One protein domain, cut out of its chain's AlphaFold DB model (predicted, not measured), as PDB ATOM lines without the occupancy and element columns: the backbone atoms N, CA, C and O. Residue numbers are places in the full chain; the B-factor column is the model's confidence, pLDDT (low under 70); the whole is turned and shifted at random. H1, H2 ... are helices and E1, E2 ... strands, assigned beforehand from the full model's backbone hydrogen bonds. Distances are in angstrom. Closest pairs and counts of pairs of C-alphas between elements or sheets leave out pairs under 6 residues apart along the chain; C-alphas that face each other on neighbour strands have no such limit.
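What this domain is: This is residues 379 to 456 of the 682 residues of the protein "Ribosomal protein L11 methyltransferase-domain-containing protein" of Ostreococcus tauri (UniProt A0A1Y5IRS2). A two-stranded antiparallel ribbon, E1 and E2, has H1 packed over one face; the long helix H4 packs on H1, and a loose arm with the short helices H2 and H3 reaches out from the other end of the ribbon. Residues 412 to 418, of which 416 to 418 belong to H2, stick out free. The printed part has 78 residues, with four named helices and two named strands in the order H1, E1, H2, H3, E2, H4, a mixed class of helices and strands. The whole is loose, with a radius of gyration of the C-alphas of 14.9 A, and elongated, spanning 44 by 28 by 24 A.

Where its parts are: E1 is residues 394 to 399, 17.4 A long, and E2 is residues 432 to 437, 16.5 A long. H1, residues 379 to 389, measures 15.0 A and begins at C-alpha 379 (-24.403, -40.603, -45.889). H4, residues 441 to 455, measures 21.0 A and ends at C-alpha 455 (-31.698, -40.856, -43.529). H2 is residues 416 to 419, with C-alpha 416 at (1.920, -37.509, -47.061), and H3 is residues 422 to 425.

How they stand to each other: E1 and E2 are antiparallel neighbours at 160 degrees, with N 396 and O 435 2.9 A apart and N 435 and O 396 3.0 A apart, both within hydrogen-bond range. The closest C-alphas of H1 and E1, Ser 384 and Val 395, are 6.2 A apart; those of H1 and E2, Leu 387 and Ala 436, 7.2 A. H1 and H4 touch, closest at the C-alphas of Leu 387 and Ala 447, 6.2 A, at a steep tilt of 46 degrees, opposite ways. H2 and H3 are close but not clearly touching, the C-alphas of Glu 418 and Ala 424 being closest at 6.1 A. H1 and H3 are apart. In H1 and H4 every O i to N i+4 pair is within hydrogen-bond range; H2 and H3 are too short for such a pair.

The domain as a whole: The two C-alphas farthest apart, of Val 417 and Glu 442, are 44.7 A apart. The printed part has no cut. The link from E1 to H2, 16 residues, is long. The mean pLDDT of the printed part is 71.1, and 29 residues are under 70, among them residues 408 to 428.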
ATOM      1  N   ALA A 379     -23.472 -39.501 -46.140       62.22
ATOM      2  CA  ALA A 379     -24.403 -40.603 -45.889       62.22
ATOM      3  C   ALA A 379     -23.752 -41.835 -45.236       62.22
ATOM      4  O   ALA A 379     -24.364 -42.442 -44.365       62.22
ATOM      5  N   VAL A 380     -22.520 -42.190 -45.620       67.75
ATOM      6  CA  VAL A 380     -21.812 -43.378 -45.098       67.75
ATOM      7  C   VAL A 380     -21.441 -43.216 -43.621       67.75
ATOM      8  O   VAL A 380     -21.733 -44.103 -42.824       67.75
ATOM      9  N   GLY A 381     -20.872 -42.064 -43.242       67.38
ATOM     10  CA  GLY A 381     -20.568 -41.757 -41.839       67.38
ATOM     11  C   GLY A 381     -21.834 -41.730 -40.984       67.38
ATOM     12  O   GLY A 381     -21.932 -42.470 -40.013       67.38
ATOM     13  N   ALA A 382     -22.857 -40.988 -41.426       75.44
ATOM     14  CA  ALA A 382     -24.136 -40.924 -40.721       75.44
ATOM     15  C   ALA A 382     -24.809 -42.304 -40.578       75.44
ATOM     16  O   ALA A 382     -25.367 -42.597 -39.526       75.44
ATOM     17  N   LEU A 383     -24.739 -43.171 -41.595       78.69
ATOM     18  CA  LEU A 383     -25.252 -44.542 -41.512       78.69
ATOM     19  C   LEU A 383     -24.477 -45.384 -40.487       78.69
ATOM     20  O   LEU A 383     -25.101 -46.092 -39.701       78.69
ATOM     21  N   SER A 384     -23.147 -45.275 -40.455       76.62
ATOM     22  CA  SER A 384     -22.313 -45.942 -39.448       76.62
ATOM     23  C   SER A 384     -22.664 -45.479 -38.030       76.62
ATOM     24  O   SER A 384     -22.943 -46.309 -37.165       76.62
ATOM     25  N   ASP A 385     -22.734 -44.165 -37.804       76.81
ATOM     26  CA  ASP A 385     -23.072 -43.571 -36.504       76.81
ATOM     27  C   ASP A 385     -24.477 -43.979 -36.034       76.81
ATOM     28  O   ASP A 385     -24.681 -44.280 -34.856       76.81
ATOM     29  N   ILE A 386     -25.446 -44.041 -36.954       81.81
ATOM     30  CA  ILE A 386     -26.816 -44.492 -36.678       81.81
ATOM     31  C   ILE A 386     -26.841 -45.975 -36.293       81.81
ATOM     32  O   ILE A 386     -27.464 -46.320 -35.291       81.81
ATOM     33  N   LEU A 387     -26.161 -46.852 -37.039       82.19
ATOM     34  CA  LEU A 387     -26.136 -48.291 -36.749       82.19
ATOM     35  C   LEU A 387     -25.437 -48.584 -35.408       82.19
ATOM     36  O   LEU A 387     -25.961 -49.363 -34.612       82.19
ATOM     37  N   LEU A 388     -24.326 -47.903 -35.104       78.12
ATOM     38  CA  LEU A 388     -23.666 -47.960 -33.790       78.12
ATOM     39  C   LEU A 388     -24.590 -47.453 -32.668       78.12
ATOM     40  O   LEU A 388     -24.740 -48.114 -31.641       78.12
ATOM     41  N   SER A 389     -25.283 -46.329 -32.882       81.94
ATOM     42  CA  SER A 389     -26.269 -45.784 -31.929       81.94
ATOM     43  C   SER A 389     -27.469 -46.712 -31.704       81.94
ATOM     44  O   SER A 389     -28.109 -46.662 -30.655       81.94
ATOM     45  N   MET A 390     -27.767 -47.579 -32.674       84.25
ATOM     46  CA  MET A 390     -28.782 -48.634 -32.599       84.25
ATOM     47  C   MET A 390     -28.230 -49.956 -32.048       84.25
ATOM     48  O   MET A 390     -28.904 -50.977 -32.119       84.25
ATOM     49  N   GLY A 391     -27.030 -49.952 -31.462       81.56
ATOM     50  CA  GLY A 391     -26.454 -51.123 -30.807       81.56
ATOM     51  C   GLY A 391     -25.869 -52.154 -31.769       81.56
ATOM     52  O   GLY A 391     -25.923 -53.346 -31.469       81.56
ATOM     53  N   ALA A 392     -25.308 -51.716 -32.901       82.94
ATOM     54  CA  ALA A 392     -24.324 -52.519 -33.613       82.94
ATOM     55  C   ALA A 392     -23.044 -52.625 -32.765       82.94
ATOM     56  O   ALA A 392     -22.473 -51.612 -32.362       82.94
ATOM     57  N   SER A 393     -22.573 -53.846 -32.523       78.12
ATOM     58  CA  SER A 393     -21.346 -54.134 -31.767       78.12
ATOM     59  C   SER A 393     -20.086 -53.680 -32.518       78.12
ATOM     60  O   SER A 393     -19.063 -53.382 -31.906       78.12
ATOM     61  N   SER A 394     -20.169 -53.601 -33.849       77.88
ATOM     62  CA  SER A 394     -19.209 -52.918 -34.720       77.88
ATOM     63  C   SER A 394     -19.842 -52.612 -36.082       77.88
ATOM     64  O   SER A 394     -20.809 -53.263 -36.490       77.88
ATOM     65  N   VAL A 395     -19.279 -51.629 -36.791       80.31
ATOM     66  CA  VAL A 395     -19.581 -51.326 -38.196       80.31
ATOM     67  C   VAL A 395     -18.261 -51.156 -38.948       80.31
ATOM     68  O   VAL A 395     -17.355 -50.481 -38.463       80.31
ATOM     69  N   SER A 396     -18.143 -51.765 -40.126       76.75
ATOM     70  CA  SER A 396     -17.014 -51.601 -41.046       76.75
ATOM     71  C   SER A 396     -17.503 -51.175 -42.432       76.75
ATOM     72  O   SER A 396     -18.638 -51.453 -42.815       76.75
ATOM     73  N   THR A 397     -16.655 -50.461 -43.174       76.56
ATOM     74  CA  THR A 397     -16.936 -49.965 -44.532       76.56
ATOM     75  C   THR A 397     -15.850 -50.452 -45.487       76.56
ATOM     76  O   THR A 397     -14.667 -50.356 -45.158       76.56
ATOM     77  N   THR A 398     -16.234 -50.940 -46.663       73.94
ATOM     78  CA  THR A 398     -15.319 -51.397 -47.723       73.94
ATOM     79  C   THR A 398     -15.740 -50.872 -49.093       73.94
ATOM     80  O   THR A 398     -16.918 -50.583 -49.307       73.94
ATOM     81  N   ASP A 399     -14.796 -50.795 -50.035       74.38
ATOM     82  CA  ASP A 399     -15.105 -50.566 -51.453       74.38
ATOM     83  C   ASP A 399     -16.061 -51.657 -51.973       74.38
ATOM     84  O   ASP A 399     -15.791 -52.848 -51.807       74.38
ATOM     85  N   ALA A 400     -17.169 -51.252 -52.598       77.06
ATOM     86  CA  ALA A 400     -18.138 -52.163 -53.220       77.06
ATOM     87  C   ALA A 400     -17.743 -52.582 -54.654       77.06
ATOM     88  O   ALA A 400     -18.430 -53.394 -55.280       77.06
ATOM     89  N   ASP A 401     -16.667 -52.006 -55.195       74.44
ATOM     90  CA  ASP A 401     -16.052 -52.353 -56.479       74.44
ATOM     91  C   ASP A 401     -14.689 -53.067 -56.302       74.44
ATOM     92  O   ASP A 401     -13.959 -53.282 -57.274       74.44
ATOM     93  N   ARG A 402     -14.375 -53.512 -55.075       69.81
ATOM     94  CA  ARG A 402     -13.163 -54.266 -54.706       69.81
ATOM     95  C   ARG A 402     -12.928 -55.498 -55.592       69.81
ATOM     96  O   ARG A 402     -13.820 -56.327 -55.775       69.81
ATOM     97  N   GLY A 403     -11.706 -55.674 -56.090       67.25
ATOM     98  CA  GLY A 403     -11.315 -56.767 -56.982       67.25
ATOM     99  C   GLY A 403     -11.785 -56.602 -58.431       67.25
ATOM    100  O   GLY A 403     -11.673 -57.547 -59.216       67.25
ATOM    101  N   THR A 404     -12.320 -55.435 -58.804       75.12
ATOM    102  CA  THR A 404     -12.769 -55.127 -60.171       75.12
ATOM    103  C   THR A 404     -11.881 -54.071 -60.837       75.12
ATOM    104  O   THR A 404     -11.055 -53.426 -60.201       75.12
ATOM    105  N   ALA A 405     -12.093 -53.826 -62.133       74.56
ATOM    106  CA  ALA A 405     -11.444 -52.728 -62.856       74.56
ATOM    107  C   ALA A 405     -11.950 -51.314 -62.465       74.56
ATOM    108  O   ALA A 405     -11.588 -50.345 -63.133       74.56
ATOM    109  N   SER A 406     -12.785 -51.209 -61.424       69.19
ATOM    110  CA  SER A 406     -13.327 -49.961 -60.867       69.19
ATOM    111  C   SER A 406     -13.007 -49.771 -59.374       69.19
ATOM    112  O   SER A 406     -13.519 -48.827 -58.781       69.19
ATOM    113  N   GLU A 407     -12.185 -50.640 -58.774       74.75
ATOM    114  CA  GLU A 407     -11.668 -50.484 -57.404       74.75
ATOM    115  C   GLU A 407     -10.870 -49.170 -57.281       74.75
ATOM    116  O   GLU A 407      -9.958 -48.917 -58.075       74.75
ATOM    117  N   GLU A 408     -11.200 -48.321 -56.300       62.41
ATOM    118  CA  GLU A 408     -10.469 -47.069 -56.037       62.41
ATOM    119  C   GLU A 408      -9.578 -47.207 -54.796       62.41
ATOM    120  O   GLU A 408     -10.047 -47.253 -53.658       62.41
ATOM    121  N   GLU A 409      -8.257 -47.170 -54.971       64.38
ATOM    122  CA  GLU A 409      -7.335 -47.074 -53.838       64.38
ATOM    123  C   GLU A 409      -7.381 -45.667 -53.206       64.38
ATOM    124  O   GLU A 409      -6.684 -44.743 -53.619       64.38
ATOM    125  N   ILE A 410      -8.198 -45.490 -52.165       60.94
ATOM    126  CA  ILE A 410      -8.308 -44.210 -51.435       60.94
ATOM    127  C   ILE A 410      -7.077 -43.910 -50.562       60.94
ATOM    128  O   ILE A 410      -6.822 -42.748 -50.240       60.94
ATOM    129  N   PHE A 411      -6.295 -44.937 -50.213       56.97
ATOM    130  CA  PHE A 411      -5.166 -44.847 -49.279       56.97
ATOM    131  C   PHE A 411      -3.815 -45.304 -49.860       56.97
ATOM    132  O   PHE A 411      -2.870 -45.489 -49.090       56.97
ATOM    133  N   SER A 412      -3.680 -45.490 -51.181       41.53
ATOM    134  CA  SER A 412      -2.380 -45.853 -51.761       41.53
ATOM    135  C   SER A 412      -1.422 -44.660 -51.874       41.53
ATOM    136  O   SER A 412      -1.793 -43.485 -51.934       41.53
ATOM    137  N   SER A 413      -0.135 -44.980 -51.794       48.81
ATOM    138  CA  SER A 413       0.972 -44.050 -51.581       48.81
ATOM    139  C   SER A 413       1.201 -43.061 -52.731       48.81
ATOM    140  O   SER A 413       1.466 -43.504 -53.849       48.81
ATOM    141  N   ASN A 414       1.274 -41.753 -52.420       40.53
ATOM    142  CA  ASN A 414       2.495 -40.948 -52.669       40.53
ATOM    143  C   ASN A 414       2.493 -39.468 -52.196       40.53
ATOM    144  O   ASN A 414       3.485 -38.776 -52.429       40.53
ATOM    145  N   THR A 415       1.481 -38.969 -51.474       38.31
ATOM    146  CA  THR A 415       1.517 -37.599 -50.900       38.31
ATOM    147  C   THR A 415       1.121 -37.546 -49.420       38.31
ATOM    148  O   THR A 415      -0.037 -37.331 -49.072       38.31
ATOM    149  N   PHE A 416       2.111 -37.642 -48.521       44.59
ATOM    150  CA  PHE A 416       1.920 -37.509 -47.061       44.59
ATOM    151  C   PHE A 416       1.259 -36.182 -46.632       44.59
ATOM    152  O   PHE A 416       0.637 -36.116 -45.575       44.59
ATOM    153  N   VAL A 417       1.354 -35.136 -47.462       47.66
ATOM    154  CA  VAL A 417       0.719 -33.828 -47.229       47.66
ATOM    155  C   VAL A 417      -0.809 -33.887 -47.373       47.66
ATOM    156  O   VAL A 417      -1.511 -33.176 -46.661       47.66
ATOM    157  N   GLU A 418      -1.346 -34.730 -48.261       43.88
ATOM    158  CA  GLU A 418      -2.797 -34.799 -48.484       43.88
ATOM    159  C   GLU A 418      -3.505 -35.576 -47.374       43.88
ATOM    160  O   GLU A 418      -4.515 -35.099 -46.861       43.88
ATOM    161  N   ALA A 419      -2.947 -36.713 -46.940       46.41
ATOM    162  CA  ALA A 419      -3.530 -37.577 -45.905       46.41
ATOM    163  C   ALA A 419      -3.712 -36.888 -44.534       46.41
ATOM    164  O   ALA A 419      -4.559 -37.299 -43.742       46.41
ATOM    165  N   ALA A 420      -2.950 -35.822 -44.265       44.31
ATOM    166  CA  ALA A 420      -3.097 -34.993 -43.070       44.31
ATOM    167  C   ALA A 420      -4.297 -34.022 -43.130       44.31
ATOM    168  O   ALA A 420      -4.675 -33.460 -42.104       44.31
ATOM    169  N   SER A 421      -4.901 -33.810 -44.304       52.41
ATOM    170  CA  SER A 421      -6.044 -32.909 -44.478       52.41
ATOM    171  C   SER A 421      -7.378 -33.591 -44.164       52.41
ATOM    172  O   SER A 421      -7.626 -34.725 -44.579       52.41
ATOM    173  N   ASP A 422      -8.298 -32.868 -43.522       49.97
ATOM    174  CA  ASP A 422      -9.656 -33.369 -43.254       49.97
ATOM    175  C   ASP A 422     -10.404 -33.745 -44.547       49.97
ATOM    176  O   ASP A 422     -11.223 -34.659 -44.557       49.97
ATOM    177  N   ALA A 423     -10.068 -33.099 -45.670       53.16
ATOM    178  CA  ALA A 423     -10.617 -33.406 -46.989       53.16
ATOM    179  C   ALA A 423     -10.197 -34.790 -47.526       53.16
ATOM    180  O   ALA A 423     -10.984 -35.423 -48.231       53.16
ATOM    181  N   ALA A 424      -8.993 -35.270 -47.192       52.72
ATOM    182  CA  ALA A 424      -8.561 -36.633 -47.508       52.72
ATOM    183  C   ALA A 424      -9.076 -37.643 -46.475       52.72
ATOM    184  O   ALA A 424      -9.499 -38.734 -46.844       52.72
ATOM    185  N   ARG A 425      -9.115 -37.269 -45.189       47.75
ATOM    186  CA  ARG A 425      -9.653 -38.119 -44.111       47.75
ATOM    187  C   ARG A 425     -11.164 -38.355 -44.245       47.75
ATOM    188  O   ARG A 425     -11.650 -39.389 -43.808       47.75
ATOM    189  N   ALA A 426     -11.883 -37.442 -44.901       51.84
ATOM    190  CA  ALA A 426     -13.284 -37.592 -45.297       51.84
ATOM    191  C   ALA A 426     -13.471 -38.118 -46.742       51.84
ATOM    192  O   ALA A 426     -14.556 -37.978 -47.317       51.84
ATOM    193  N   ARG A 427     -12.433 -38.697 -47.370       61.44
ATOM    194  CA  ARG A 427     -12.560 -39.356 -48.677       61.44
ATOM    195  C   ARG A 427     -13.137 -40.762 -48.485       61.44
ATOM    196  O   ARG A 427     -12.605 -41.568 -47.735       61.44
ATOM    197  N   VAL A 428     -14.234 -41.033 -49.184       64.00
ATOM    198  CA  VAL A 428     -15.028 -42.269 -49.109       64.00
ATOM    199  C   VAL A 428     -15.294 -42.754 -50.537       64.00
ATOM    200  O   VAL A 428     -15.401 -41.922 -51.445       64.00
ATOM    201  N   TRP A 429     -15.377 -44.071 -50.745       70.94
ATOM    202  CA  TRP A 429     -15.612 -44.671 -52.063       70.94
ATOM    203  C   TRP A 429     -16.942 -44.220 -52.672       70.94
ATOM    204  O   TRP A 429     -17.929 -44.000 -51.968       70.94
ATOM    205  N   ALA A 430     -16.980 -44.109 -54.004       67.12
ATOM    206  CA  ALA A 430     -18.192 -43.734 -54.739       67.12
ATOM    207  C   ALA A 430     -19.338 -44.746 -54.545       67.12
ATOM    208  O   ALA A 430     -20.511 -44.381 -54.654       67.12
ATOM    209  N   ARG A 431     -18.995 -45.999 -54.223       66.44
ATOM    210  CA  ARG A 431     -19.887 -47.045 -53.724       66.44
ATOM    211  C   ARG A 431     -19.209 -47.738 -52.541       66.44
ATOM    212  O   ARG A 431     -18.032 -48.061 -52.619       66.44
ATOM    213  N   CYS A 432     -19.948 -47.948 -51.459       73.31
ATOM    214  CA  CYS A 432     -19.454 -48.605 -50.251       73.31
ATOM    215  C   CYS A 432     -20.401 -49.729 -49.851       73.31
ATOM    216  O   CYS A 432     -21.612 -49.507 -49.819       73.31
ATOM    217  N   ASP A 433     -19.837 -50.862 -49.447       76.31
ATOM    218  CA  ASP A 433     -20.552 -51.867 -48.670       76.31
ATOM    219  C   ASP A 433     -20.279 -51.610 -47.183       76.31
ATOM    220  O   ASP A 433     -19.145 -51.320 -46.788       76.31
ATOM    221  N   LEU A 434     -21.321 -51.686 -46.351       77.69
ATOM    222  CA  LEU A 434     -21.207 -51.574 -44.896       77.69
ATOM    223  C   LEU A 434     -21.616 -52.896 -44.251       77.69
ATOM    224  O   LEU A 434     -22.712 -53.397 -44.492       77.69
ATOM    225  N   THR A 435     -20.749 -53.436 -43.395       81.56
ATOM    226  CA  THR A 435     -21.042 -54.626 -42.585       81.56
ATOM    227  C   THR A 435     -21.221 -54.200 -41.134       81.56
ATOM    228  O   THR A 435     -20.334 -53.572 -40.564       81.56
ATOM    229  N   ALA A 436     -22.362 -54.538 -40.533       80.19
ATOM    230  CA  ALA A 436     -22.695 -54.196 -39.152       80.19
ATOM    231  C   ALA A 436     -23.102 -55.453 -38.373       80.19
ATOM    232  O   ALA A 436     -23.924 -56.239 -38.845       80.19
ATOM    233  N   TYR A 437     -22.532 -55.636 -37.184       82.00
ATOM    234  CA  TYR A 437     -22.759 -56.817 -36.347       82.00
ATOM    235  C   TYR A 437     -23.729 -56.503 -35.208       82.00
ATOM    236  O   TYR A 437     -23.561 -55.506 -34.517       82.00
ATOM    237  N   PHE A 438     -24.718 -57.370 -34.986       85.56
ATOM    238  CA  PHE A 438     -25.720 -57.248 -33.924       85.56
ATOM    239  C   PHE A 438     -25.940 -58.606 -33.250       85.56
ATOM    240  O   PHE A 438     -25.883 -59.638 -33.920       85.56
ATOM    241  N   ASP A 439     -26.276 -58.603 -31.958       81.31
ATOM    242  CA  ASP A 439     -26.512 -59.823 -31.165       81.31
ATOM    243  C   ASP A 439     -27.660 -60.702 -31.705       81.31
ATOM    244  O   ASP A 439     -27.682 -61.912 -31.487       81.31
ATOM    245  N   THR A 440     -28.633 -60.101 -32.404       83.25
ATOM    246  CA  THR A 440     -29.754 -60.810 -33.038       83.25
ATOM    247  C   THR A 440     -30.082 -60.242 -34.417       83.25
ATOM    248  O   THR A 440     -29.916 -59.049 -34.694       83.25
ATOM    249  N   LYS A 441     -30.615 -61.103 -35.292       84.12
ATOM    250  CA  LYS A 441     -31.050 -60.724 -36.643       84.12
ATOM    251  C   LYS A 441     -32.233 -59.757 -36.608       84.12
ATOM    252  O   LYS A 441     -32.339 -58.872 -37.449       84.12
ATOM    253  N   GLU A 442     -33.097 -59.902 -35.613       86.81
ATOM    254  CA  GLU A 442     -34.252 -59.047 -35.362       86.81
ATOM    255  C   GLU A 442     -33.812 -57.612 -35.042       86.81
ATOM    256  O   GLU A 442     -34.415 -56.663 -35.545       86.81
ATOM    257  N   HIS A 443     -32.732 -57.451 -34.267       87.50
ATOM    258  CA  HIS A 443     -32.167 -56.141 -33.946       87.50
ATOM    259  C   HIS A 443     -31.521 -55.490 -35.176       87.50
ATOM    260  O   HIS A 443     -31.816 -54.332 -35.466       87.50
ATOM    261  N   ALA A 444     -30.752 -56.253 -35.966       85.25
ATOM    262  CA  ALA A 444     -30.180 -55.777 -37.228       85.25
ATOM    263  C   ALA A 444     -31.255 -55.270 -38.211       85.25
ATOM    264  O   ALA A 444     -31.139 -54.170 -38.750       85.25
ATOM    265  N   VAL A 445     -32.338 -56.036 -38.397       89.00
ATOM    266  CA  VAL A 445     -33.450 -55.668 -39.295       89.00
ATOM    267  C   VAL A 445     -34.136 -54.372 -38.854       89.00
ATOM    268  O   VAL A 445     -34.478 -53.540 -39.698       89.00
ATOM    269  N   GLU A 446     -34.351 -54.175 -37.552       88.31
ATOM    270  CA  GLU A 446     -34.999 -52.958 -37.050       88.31
ATOM    271  C   GLU A 446     -34.053 -51.745 -37.057       88.31
ATOM    272  O   GLU A 446     -34.496 -50.634 -37.358       88.31
ATOM    273  N   ALA A 447     -32.752 -51.951 -36.829       87.00
ATOM    274  CA  ALA A 447     -31.732 -50.916 -36.978       87.00
ATOM    275  C   ALA A 447     -31.630 -50.427 -38.435       87.00
ATOM    276  O   ALA A 447     -31.708 -49.226 -38.686       87.00
ATOM    277  N   VAL A 448     -31.575 -51.338 -39.416       86.50
ATOM    278  CA  VAL A 448     -31.564 -50.987 -40.849       86.50
ATOM    279  C   VAL A 448     -32.814 -50.193 -41.245       86.50
ATOM    280  O   VAL A 448     -32.693 -49.144 -41.874       86.50
ATOM    281  N   ARG A 449     -34.017 -50.629 -40.842       87.44
ATOM    282  CA  ARG A 449     -35.270 -49.888 -41.106       87.44
ATOM    283  C   ARG A 449     -35.282 -48.502 -40.473       87.44
ATOM    284  O   ARG A 449     -35.781 -47.548 -41.067       87.44
ATOM    285  N   SER A 450     -34.759 -48.395 -39.257       85.00
ATOM    286  CA  SER A 450     -34.692 -47.127 -38.539       85.00
ATOM    287  C   SER A 450     -33.668 -46.188 -39.186       85.00
ATOM    288  O   SER A 450     -33.929 -44.993 -39.292       85.00
ATOM    289  N   ALA A 451     -32.564 -46.717 -39.721       82.44
ATOM    290  CA  ALA A 451     -31.610 -45.965 -40.528       82.44
ATOM    291  C   ALA A 451     -32.200 -45.506 -41.875       82.44
ATOM    292  O   ALA A 451     -32.056 -44.330 -42.211       82.44
ATOM    293  N   GLU A 452     -32.933 -46.368 -42.600       84.56
ATOM    294  CA  GLU A 452     -33.713 -45.970 -43.791       84.56
ATOM    295  C   GLU A 452     -34.645 -44.786 -43.463       84.56
ATOM    296  O   GLU A 452     -34.700 -43.799 -44.200       84.56
ATOM    297  N   MET A 453     -35.352 -44.855 -42.327       82.31
ATOM    298  CA  MET A 453     -36.303 -43.826 -41.896       82.31
ATOM    299  C   MET A 453     -35.637 -42.506 -41.470       82.31
ATOM    300  O   MET A 453     -36.175 -41.445 -41.782       82.31
ATOM    301  N   ILE A 454     -34.496 -42.547 -40.773       79.56
ATOM    302  CA  ILE A 454     -33.771 -41.344 -40.322       79.56
ATOM    303  C   ILE A 454     -33.078 -40.640 -41.494       79.56
ATOM    304  O   ILE A 454     -33.136 -39.417 -41.598       79.56
ATOM    305  N   LEU A 455     -32.435 -41.401 -42.384       76.44
ATOM    306  CA  LEU A 455     -31.698 -40.856 -43.529       76.44
ATOM    307  C   LEU A 455     -32.608 -40.511 -44.720       76.44
ATOM    308  O   LEU A 455     -32.188 -39.784 -45.619       76.44
ATOM    309  N   GLY A 456     -33.837 -41.034 -44.754       79.69
ATOM    310  CA  GLY A 456     -34.767 -40.858 -45.873       79.69
ATOM    311  C   GLY A 456     -34.351 -41.605 -47.146       79.69
ATOM    312  O   GLY A 456     -34.792 -41.244 -48.239       79.69
TER     313      GLY A 456